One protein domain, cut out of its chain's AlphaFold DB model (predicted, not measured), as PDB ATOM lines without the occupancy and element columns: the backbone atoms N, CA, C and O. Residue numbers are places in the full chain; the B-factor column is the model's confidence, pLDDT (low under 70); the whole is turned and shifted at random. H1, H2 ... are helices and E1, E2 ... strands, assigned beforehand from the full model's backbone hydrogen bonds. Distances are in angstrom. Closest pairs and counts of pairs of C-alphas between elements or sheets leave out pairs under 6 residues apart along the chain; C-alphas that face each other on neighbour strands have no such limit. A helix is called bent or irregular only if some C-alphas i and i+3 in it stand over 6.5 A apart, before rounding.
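Overview. This is residues 9 to 85 of the 85 residues of a protein of Clostridium sp. CAG:349 (UniProt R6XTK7). Two helices, H1 and H2, pack together at one end of an elongated model, and a small antiparallel hairpin, E1 and E2, makes the other end, with short H3 between. The 77 printed residues hold, in order, H1, H2, H3, E1 and E2, mostly helix, with under half of the residues in named elements. The whole is only just loose, close to compact, with a radius of gyration of the C-alphas of 14.2 A and spans of 41 by 26 by 20 A.

Arrangement. H1, residues 18 to 28, touches H2, residues 44 to 57, closest at the C-alphas of Gly 18 and Ala 47, 3.8 A. They run the same way at a tilt of 37 degrees, only just steep. O i to N i+4 pairs are within hydrogen-bond range in 5 of 7 in H1 and 7 of 10 in H2; H3, residues 65 to 68, is too short for one. H3 is apart from H1 and H2. E1, residues 74 to 76, and E2, residues 82 to 84, form a hairpin at 147 degrees, with N 75 and O 83 at 2.8 A.

Along the chain. H1 spans 16.1 A from C-alpha 18 at (-16.642, 32.806, 19.920) and is only just irregular, C-alphas 24 and 27 being 6.6 A apart. H2 spans 19.8 A. E2 ends at C-alpha 84, (6.200, 13.487, 38.639).

Size, cuts and confidence. The C-alphas farthest apart, of Asp 42 and Lys 85, are 41.5 A apart. The link from H1 to H2 is long; the printed part has no cut, and no printed residue is under 70 in pLDDT.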
ATOM      1  N   ASP A   9     -11.565  26.889  32.355       98.12
ATOM      2  CA  ASP A   9     -13.000  26.946  32.077       98.12
ATOM      3  C   ASP A   9     -13.285  28.033  31.032       98.12
ATOM      4  O   ASP A   9     -13.006  29.222  31.270       98.12
ATOM      5  N   SER A  10     -13.816  27.619  29.880       98.12
ATOM      6  CA  SER A  10     -14.152  28.491  28.754       98.12
ATOM      7  C   SER A  10     -15.384  29.367  29.012       98.12
ATOM      8  O   SER A  10     -15.486  30.440  28.419       98.12
ATOM      9  N   LEU A  11     -16.269  28.967  29.938       98.19
ATOM     10  CA  LEU A  11     -17.584  29.580  30.176       98.19
ATOM     11  C   LEU A  11     -18.467  29.697  28.921       98.19
ATOM     12  O   LEU A  11     -19.324  30.575  28.842       98.19
ATOM     13  N   ASP A  12     -18.273  28.810  27.952       98.19
ATOM     14  CA  ASP A  12     -19.024  28.764  26.697       98.19
ATOM     15  C   ASP A  12     -20.543  28.573  26.885       98.19
ATOM     16  O   ASP A  12     -21.335  29.010  26.054       98.19
ATOM     17  N   TRP A  13     -20.980  28.016  28.013       97.00
ATOM     18  CA  TRP A  13     -22.392  27.884  28.394       97.00
ATOM     19  C   TRP A  13     -23.095  29.211  28.747       97.00
ATOM     20  O   TRP A  13     -24.305  29.224  28.957       97.00
ATOM     21  N   LYS A  14     -22.371  30.337  28.839       97.19
ATOM     22  CA  LYS A  14     -22.937  31.646  29.228       97.19
ATOM     23  C   LYS A  14     -23.486  32.485  28.065       97.19
ATOM     24  O   LYS A  14     -23.789  33.656  28.279       97.19
ATOM     25  N   GLY A  15     -23.574  31.932  26.854       95.50
ATOM     26  CA  GLY A  15     -23.976  32.690  25.659       95.50
ATOM     27  C   GLY A  15     -22.926  33.716  25.212       95.50
ATOM     28  O   GLY A  15     -23.265  34.776  24.695       95.50
ATOM     29  N   LEU A  16     -21.645  33.434  25.472       97.94
ATOM     30  CA  LEU A  16     -20.524  34.269  25.031       97.94
ATOM     31  C   LEU A  16     -20.281  34.096  23.528       97.94
ATOM     32  O   LEU A  16     -20.418  32.988  23.014       97.94
ATOM     33  N   SER A  17     -19.830  35.152  22.846       98.31
ATOM     34  CA  SER A  17     -19.374  35.028  21.455       98.31
ATOM     35  C   SER A  17     -18.119  34.150  21.356       98.31
ATOM     36  O   SER A  17     -17.360  34.007  22.324       98.31
ATOM     37  N   GLY A  18     -17.847  33.605  20.166       98.38
ATOM     38  CA  GLY A  18     -16.642  32.806  19.920       98.38
ATOM     39  C   GLY A  18     -15.346  33.545  20.283       98.38
ATOM     40  O   GLY A  18     -14.436  32.965  20.878       98.38
ATOM     41  N   GLU A  19     -15.281  34.850  20.016       98.62
ATOM     42  CA  GLU A  19     -14.150  35.719  20.351       98.62
ATOM     43  C   GLU A  19     -13.996  35.908  21.859       98.62
ATOM     44  O   GLU A  19     -12.876  35.880  22.366       98.62
ATOM     45  N   GLN A  20     -15.100  36.076  22.595       98.62
ATOM     46  CA  GLN A  20     -15.066  36.204  24.055       98.62
ATOM     47  C   GLN A  20     -14.584  34.906  24.713       98.62
ATOM     48  O   GLN A  20     -13.765  34.944  25.636       98.62
ATOM     49  N   ILE A  21     -15.045  33.758  24.206       98.75
ATOM     50  CA  ILE A  21     -14.575  32.436  24.632       98.75
ATOM     51  C   ILE A  21     -13.068  32.305  24.352       98.75
ATOM     52  O   ILE A  21     -12.287  31.977  25.251       98.75
ATOM     53  N   ALA A  22     -12.627  32.624  23.133       98.56
ATOM     54  CA  ALA A  22     -11.219  32.565  22.744       98.56
ATOM     55  C   ALA A  22     -10.332  33.499  23.584       98.56
ATOM     56  O   ALA A  22      -9.294  33.065  24.091       98.56
ATOM     57  N   ALA A  23     -10.758  34.742  23.813       98.44
ATOM     58  CA  ALA A  23     -10.050  35.721  24.639       98.44
ATOM     59  C   ALA A  23      -9.900  35.272  26.099       98.44
ATOM     60  O   ALA A  23      -8.964  35.677  26.787       98.44
ATOM     61  N   ARG A  24     -10.792  34.402  26.586       98.06
ATOM     62  CA  ARG A  24     -10.698  33.813  27.924       98.06
ATOM     63  C   ARG A  24      -9.733  32.628  27.989       98.06
ATOM     64  O   ARG A  24      -9.074  32.446  29.016       98.06
ATOM     65  N   VAL A  25      -9.696  31.812  26.938       98.44
ATOM     66  CA  VAL A  25      -8.904  30.575  26.879       98.44
ATOM     67  C   VAL A  25      -7.444  30.865  26.534       98.44
ATOM     68  O   VAL A  25      -6.553  30.420  27.255       98.44
ATOM     69  N   ILE A  26      -7.195  31.634  25.471       98.06
ATOM     70  CA  ILE A  26      -5.861  31.822  24.877       98.06
ATOM     71  C   ILE A  26      -4.818  32.342  25.885       98.06
ATOM     72  O   ILE A  26      -3.746  31.744  25.971       98.06
ATOM     73  N   PRO A  27      -5.090  33.372  26.712       98.19
ATOM     74  CA  PRO A  27      -4.094  33.884  27.659       98.19
ATOM     75  C   PRO A  27      -3.716  32.906  28.780       98.19
ATOM     76  O   PRO A  27      -2.752  33.145  29.500       98.19
ATOM     77  N   LYS A  28      -4.492  31.832  28.972       98.00
ATOM     78  CA  LYS A  28      -4.293  30.841  30.041       98.00
ATOM     79  C   LYS A  28      -3.614  29.566  29.547       98.00
ATOM     80  O   LYS A  28      -3.371  28.668  30.357       98.00
ATOM     81  N   LEU A  29      -3.349  29.467  28.243       96.69
ATOM     82  CA  LEU A  29      -2.716  28.301  27.643       96.69
ATOM     83  C   LEU A  29      -1.354  28.038  28.285       96.69
ATOM     84  O   LEU A  29      -0.546  28.938  28.503       96.69
ATOM     85  N   LYS A  30      -1.128  26.770  28.618       95.44
ATOM     86  CA  LYS A  30       0.122  26.259  29.173       95.44
ATOM     87  C   LYS A  30       0.218  24.765  28.900       95.44
ATOM     88  O   LYS A  30      -0.798  24.095  28.711       95.44
ATOM     89  N   ASN A  31       1.437  24.231  28.925       95.31
ATOM     90  CA  ASN A  31       1.656  22.792  28.793       95.31
ATOM     91  C   ASN A  31       0.882  22.029  29.875       95.31
ATOM     92  O   ASN A  31       0.901  22.412  31.046       95.31
ATOM     93  N   GLY A  32       0.203  20.954  29.473       94.94
ATOM     94  CA  GLY A  32      -0.603  20.143  30.386       94.94
ATOM     95  C   GLY A  32      -2.002  20.692  30.684       94.94
ATOM     96  O   GLY A  32      -2.704  20.106  31.502       94.94
ATOM     97  N   ALA A  33      -2.419  21.811  30.077       96.44
ATOM     98  CA  ALA A  33      -3.748  22.361  30.321       96.44
ATOM     99  C   ALA A  33      -4.860  21.444  29.786       96.44
ATOM    100  O   ALA A  33      -4.820  21.002  28.640       96.44
ATOM    101  N   ILE A  34      -5.894  21.246  30.604       97.69
ATOM    102  CA  ILE A  34      -7.178  20.664  30.199       97.69
ATOM    103  C   ILE A  34      -8.184  21.815  30.115       97.69
ATOM    104  O   ILE A  34      -8.324  22.581  31.078       97.69
ATOM    105  N   ILE A  35      -8.839  21.956  28.961       98.12
ATOM    106  CA  ILE A  35      -9.799  23.025  28.665       98.12
ATOM    107  C   ILE A  35     -11.200  22.418  28.625       98.12
ATOM    108  O   ILE A  35     -11.424  21.458  27.891       98.12
ATOM    109  N   LEU A  36     -12.132  22.976  29.398       98.38
ATOM    110  CA  LEU A  36     -13.532  22.561  29.379       98.38
ATOM    111  C   LEU A  36     -14.313  23.332  28.310       98.38
ATOM    112  O   LEU A  36     -14.336  24.564  28.323       98.38
ATOM    113  N   PHE A  37     -15.006  22.584  27.456       98.31
ATOM    114  CA  PHE A  37     -16.048  23.060  26.549       98.31
ATOM    115  C   PHE A  37     -17.264  22.139  26.637       98.31
ATOM    116  O   PHE A  37     -17.130  20.952  26.949       98.31
ATOM    117  N   HIS A  38     -18.428  22.673  26.299       98.06
ATOM    118  CA  HIS A  38     -19.677  21.950  26.148       98.06
ATOM    119  C   HIS A  38     -19.990  21.828  24.654       98.06
ATOM    120  O   HIS A  38     -20.058  22.816  23.925       98.06
ATOM    121  N   ASN A  39     -20.200  20.601  24.175       95.44
ATOM    122  CA  ASN A  39     -20.468  20.339  22.756       95.44
ATOM    123  C   ASN A  39     -21.822  20.888  22.262       95.44
ATOM    124  O   ASN A  39     -22.081  20.853  21.062       95.44
ATOM    125  N   ASN A  40     -22.669  21.372  23.170       94.19
ATOM    126  CA  ASN A  40     -23.964  21.987  22.897       94.19
ATOM    127  C   ASN A  40     -23.990  23.501  23.185       94.19
ATOM    128  O   ASN A  40     -25.075  24.066  23.265       94.19
ATOM    129  N   SER A  41     -22.835  24.151  23.376       96.19
ATOM    130  CA  SER A  41     -22.774  25.614  23.478       96.19
ATOM    131  C   SER A  41     -22.979  26.268  22.106       96.19
ATOM    132  O   SER A  41     -22.382  25.842  21.114       96.19
ATOM    133  N   ASP A  42     -23.769  27.343  22.075       96.69
ATOM    134  CA  ASP A  42     -24.190  28.059  20.862       96.69
ATOM    135  C   ASP A  42     -23.023  28.504  19.963       96.69
ATOM    136  O   ASP A  42     -23.141  28.502  18.737       96.69
ATOM    137  N   HIS A  43     -21.880  28.860  20.560       98.00
ATOM    138  CA  HIS A  43     -20.747  29.480  19.860       98.00
ATOM    139  C   HIS A  43     -19.430  28.698  19.985       98.00
ATOM    140  O   HIS A  43     -18.363  29.212  19.632       98.00
ATOM    141  N   VAL A  44     -19.468  27.441  20.449       97.81
ATOM    142  CA  VAL A  44     -18.249  26.624  20.617       97.81
ATOM    143  C   VAL A  44     -17.505  26.418  19.296       97.81
ATOM    144  O   VAL A  44     -16.277  26.502  19.254       97.81
ATOM    145  N   LEU A  45     -18.226  26.214  18.189       97.94
ATOM    146  CA  LEU A  45     -17.609  26.019  16.873       97.94
ATOM    147  C   LEU A  45     -16.882  27.275  16.385       97.94
ATOM    148  O   LEU A  45     -15.834  27.161  15.749       97.94
ATOM    149  N   ASP A  46     -17.391  28.463  16.705       98.19
ATOM    150  CA  ASP A  46     -16.748  29.725  16.337       98.19
ATOM    151  C   ASP A  46     -15.507  29.985  17.193       98.19
ATOM    152  O   ASP A  46     -14.454  30.341  16.663       98.19
ATOM    153  N   ALA A  47     -15.570  29.683  18.494       98.38
ATOM    154  CA  ALA A  47     -14.402  29.733  19.371       98.38
ATOM    155  C   ALA A  47     -13.285  28.781  18.904       98.38
ATOM    156  O   ALA A  47     -12.115  29.168  18.835       98.38
ATOM    157  N   LEU A  48     -13.626  27.539  18.541       97.81
ATOM    158  CA  LEU A  48     -12.647  26.534  18.112       97.81
ATOM    159  C   LEU A  48     -11.927  26.922  16.812       97.81
ATOM    160  O   LEU A  48     -10.730  26.646  16.690       97.81
ATOM    161  N   LYS A  49     -12.596  27.624  15.881       98.31
ATOM    162  CA  LYS A  49     -11.959  28.176  14.668       98.31
ATOM    163  C   LYS A  49     -10.846  29.180  14.987       98.31
ATOM    164  O   LYS A  49      -9.934  29.331  14.181       98.31
ATOM    165  N   ILE A  50     -10.889  29.834  16.149       98.50
ATOM    166  CA  ILE A  50      -9.872  30.793  16.608       98.50
ATOM    167  C   ILE A  50      -8.804  30.086  17.458       98.50
ATOM    168  O   ILE A  50      -7.602  30.295  17.278       98.50
ATOM    169  N   ILE A  51      -9.232  29.224  18.385       98.19
ATOM    170  CA  ILE A  51      -8.358  28.605  19.391       98.19
ATOM    171  C   ILE A  51      -7.448  27.536  18.775       98.19
ATOM    172  O   ILE A  51      -6.259  27.503  19.090       98.19
ATOM    173  N   LEU A  52      -7.963  26.667  17.895       97.62
ATOM    174  CA  LEU A  52      -7.179  25.550  17.348       97.62
ATOM    175  C   LEU A  52      -5.984  26.014  16.492       97.62
ATOM    176  O   LEU A  52      -4.881  25.499  16.707       97.62
ATOM    177  N   PRO A  53      -6.122  26.999  15.576       97.75
ATOM    178  CA  PRO A  53      -4.967  27.541  14.862       97.75
ATOM    179  C   PRO A  53      -3.948  28.181  15.802       97.75
ATOM    180  O   PRO A  53      -2.749  27.986  15.611       97.75
ATOM    181  N   ARG A  54      -4.411  28.891  16.841       97.06
ATOM    182  CA  ARG A  54      -3.527  29.513  17.830       97.06
ATOM    183  C   ARG A  54      -2.734  28.475  18.621       97.06
ATOM    184  O   ARG A  54      -1.524  28.618  18.739       97.06
ATOM    185  N   LEU A  55      -3.383  27.407  19.093       96.69
ATOM    186  CA  LEU A  55      -2.715  26.289  19.766       96.69
ATOM    187  C   LEU A  55      -1.593  25.708  18.902       96.69
ATOM    188  O   LEU A  55      -0.474  25.526  19.375       96.69
ATOM    189  N   LYS A  56      -1.891  25.459  17.622       96.81
ATOM    190  CA  LYS A  56      -0.917  24.924  16.669       96.81
ATOM    191  C   LYS A  56       0.239  25.899  16.420       96.81
ATOM    192  O   LYS A  56       1.384  25.462  16.374       96.81
ATOM    193  N   ALA A  57      -0.051  27.191  16.258       97.81
ATOM    194  CA  ALA A  57       0.959  28.229  16.044       97.81
ATOM    195  C   ALA A  57       1.897  28.389  17.252       97.81
ATOM    196  O   ALA A  57       3.099  28.558  17.071       97.81
ATOM    197  N   ASP A  58       1.364  28.246  18.466       96.62
ATOM    198  CA  ASP A  58       2.129  28.295  19.718       96.62
ATOM    199  C   ASP A  58       2.888  26.975  20.008       96.62
ATOM    200  O   ASP A  58       3.548  26.842  21.037       96.62
ATOM    201  N   GLY A  59       2.817  25.983  19.108       97.56
ATOM    202  CA  GLY A  59       3.542  24.713  19.215       97.56
ATOM    203  C   GLY A  59       2.871  23.655  20.098       97.56
ATOM    204  O   GLY A  59       3.467  22.605  20.357       97.56
ATOM    205  N   TYR A  60       1.634  23.886  20.545       97.88
ATOM    206  CA  TYR A  60       0.872  22.900  21.305       97.88
ATOM    207  C   TYR A  60       0.332  21.779  20.411       97.88
ATOM    208  O   TYR A  60       0.058  21.951  19.220       97.88
ATOM    209  N   LYS A  61       0.107  20.618  21.031       96.44
ATOM    210  CA  LYS A  61      -0.640  19.501  20.450       96.44
ATOM    211  C   LYS A  61      -1.895  19.262  21.279       96.44
ATOM    212  O   LYS A  61      -1.801  19.119  22.496       96.44
ATOM    213  N   ALA A  62      -3.047  19.208  20.619       95.94
ATOM    214  CA  ALA A  62      -4.263  18.696  21.235       95.94
ATOM    215  C   ALA A  62      -4.179  17.166  21.258       95.94
ATOM    216  O   ALA A  62      -3.970  16.547  20.215       95.94
ATOM    217  N   VAL A  63      -4.300  16.585  22.446       97.25
ATOM    218  CA  VAL A  63      -4.198  15.141  22.686       97.25
ATOM    219  C   VAL A  63      -5.378  14.672  23.525       97.25
ATOM    220  O   VAL A  63      -6.078  15.483  24.138       97.25
ATOM    221  N   SER A  64      -5.611  13.364  23.554       97.31
ATOM    222  CA  SER A  64      -6.587  12.769  24.466       97.31
ATOM    223  C   SER A  64      -6.124  12.859  25.927       97.31
ATOM    224  O   SER A  64      -4.944  13.055  26.219       97.31
ATOM    225  N   ILE A  65      -7.052  12.679  26.875       95.38
ATOM    226  CA  ILE A  65      -6.701  12.611  28.304       95.38
ATOM    227  C   ILE A  65      -5.751  11.440  28.578       95.38
ATOM    228  O   ILE A  65      -4.828  11.587  29.370       95.38
ATOM    229  N   ASP A  66      -5.941  10.308  27.896       94.19
ATOM    230  CA  ASP A  66      -5.107   9.111  28.041       94.19
ATOM    231  C   ASP A  66      -3.626   9.374  27.722       94.19
ATOM    232  O   ASP A  66      -2.740   8.929  28.450       94.19
ATOM    233  N   GLU A  67      -3.368  10.164  26.676       96.25
ATOM    234  CA  GLU A  67      -2.022  10.577  26.268       96.25
ATOM    235  C   GLU A  67      -1.435  11.675  27.169       96.25
ATOM    236  O   GLU A  67      -0.216  11.836  27.236       96.25
ATOM    237  N   LEU A  68      -2.289  12.457  27.839       95.31
ATOM    238  CA  LEU A  68      -1.871  13.580  28.677       95.31
ATOM    239  C   LEU A  68      -1.415  13.140  30.075       95.31
ATOM    240  O   LEU A  68      -0.521  13.761  30.655       95.31
ATOM    241  N   VAL A  69      -2.059  12.116  30.642       94.19
ATOM    242  CA  VAL A  69      -1.874  11.729  32.048       94.19
ATOM    243  C   VAL A  69      -0.630  10.872  32.274       94.19
ATOM    244  O   VAL A  69      -0.267   9.999  31.488       94.19
ATOM    245  N   LEU A  70       0.007  11.073  33.424       93.88
ATOM    246  CA  LEU A  70       1.028  10.169  33.940       93.88
ATOM    247  C   LEU A  70       0.354   8.893  34.452       93.88
ATOM    248  O   LEU A  70      -0.639   8.958  35.177       93.88
ATOM    249  N   ARG A  71       0.909   7.733  34.098       92.69
ATOM    250  CA  ARG A  71       0.397   6.421  34.533       92.69
ATOM    251  C   ARG A  71       1.136   5.860  35.741       92.69
ATOM    252  O   ARG A  71       0.557   5.132  36.536       92.69
ATOM    253  N   GLU A  72       2.399   6.235  35.895       94.81
ATOM    254  CA  GLU A  72       3.297   5.729  36.929       94.81
ATOM    255  C   GLU A  72       4.148   6.872  37.482       94.81
ATOM    256  O   GLU A  72       4.253   7.935  36.867       94.81
ATOM    257  N   ASN A  73       4.762   6.652  38.648       95.56
ATOM    258  CA  ASN A  73       5.718   7.579  39.260       95.56
ATOM    259  C   ASN A  73       5.201   9.023  39.365       95.56
ATOM    260  O   ASN A  73       5.914   9.976  39.060       95.56
ATOM    261  N   TYR A  74       3.956   9.185  39.816       96.06
ATOM    262  CA  TYR A  74       3.368  10.494  40.081       96.06
ATOM    263  C   TYR A  74       2.716  10.565  41.467       96.06
ATOM    264  O   TYR A  74       2.366   9.547  42.070       96.06
ATOM    265  N   THR A  75       2.563  11.781  41.981       96.19
ATOM    266  CA  THR A  75       1.665  12.134  43.087       96.19
ATOM    267  C   THR A  75       0.586  13.081  42.572       96.19
ATOM    268  O   THR A  75       0.742  13.690  41.515       96.19
ATOM    269  N   ILE A  76      -0.529  13.188  43.290       94.06
ATOM    270  CA  ILE A  76      -1.552  14.202  43.025       94.06
ATOM    271  C   ILE A  76      -1.455  15.228  44.147       94.06
ATOM    272  O   ILE A  76      -1.517  14.855  45.320       94.06
ATOM    273  N   ASP A  77      -1.247  16.497  43.795       94.19
ATOM    274  CA  ASP A  77      -1.230  17.578  44.779       94.19
ATOM    275  C   ASP A  77      -2.650  17.955  45.242       94.19
ATOM    276  O   ASP A  77      -3.656  17.459  44.734       94.19
ATOM    277  N   ASN A  78      -2.752  18.849  46.224       94.19
ATOM    278  CA  ASN A  78      -4.037  19.301  46.762       94.19
ATOM    279  C   ASN A  78      -4.916  20.064  45.748       94.19
ATOM    280  O   ASN A  78      -6.089  20.288  46.028       94.19
ATOM    281  N   ASN A  79      -4.380  20.438  44.581       91.62
ATOM    282  CA  ASN A  79      -5.131  21.042  43.480       91.62
ATOM    283  C   ASN A  79      -5.590  19.999  42.447       91.62
ATOM    284  O   ASN A  79      -6.123  20.368  41.401       91.62
ATOM    285  N   GLY A  80      -5.359  18.706  42.695       91.44
ATOM    286  CA  GLY A  80      -5.704  17.634  41.764       91.44
ATOM    287  C   GLY A  80      -4.730  17.492  40.590       91.44
ATOM    288  O   GLY A  80      -5.056  16.812  39.619       91.44
ATOM    289  N   ILE A  81      -3.543  18.112  40.647       93.44
ATOM    290  CA  ILE A  81      -2.567  18.079  39.550       93.44
ATOM    291  C   ILE A  81      -1.579  16.933  39.757       93.44
ATOM    292  O   ILE A  81      -0.980  16.795  40.826       93.44
ATOM    293  N   GLN A  82      -1.351  16.146  38.702       94.44
ATOM    294  CA  GLN A  82      -0.291  15.141  38.692       94.44
ATOM    295  C   GLN A  82       1.093  15.805  38.690       94.44
ATOM    296  O   GLN A  82       1.413  16.630  37.831       94.44
ATOM    297  N   ARG A  83       1.943  15.406  39.635       94.62
ATOM    298  CA  ARG A  83       3.355  15.788  39.729       94.62
ATOM    299  C   ARG A  83       4.200  14.537  39.570       94.62
ATOM    300  O   ARG A  83       3.929  13.546  40.239       94.62
ATOM    301  N   LYS A  84       5.208  14.570  38.696       93.25
ATOM    302  CA  LYS A  84       6.200  13.487  38.639       93.25
ATOM    303  C   LYS A  84       6.882  13.369  40.006       93.25
ATOM    304  O   LYS A  84       7.174  14.397  40.617       93.25
ATOM    305  N   LYS A  85       7.057  12.134  40.470       86.44
ATOM    306  CA  LYS A  85       7.894  11.810  41.626       86.44
ATOM    307  C   LYS A  85       9.366  12.017  41.298       86.44
ATOM    308  O   LYS A  85       9.726  11.854  40.109       86.44
TER     309      LYS A  85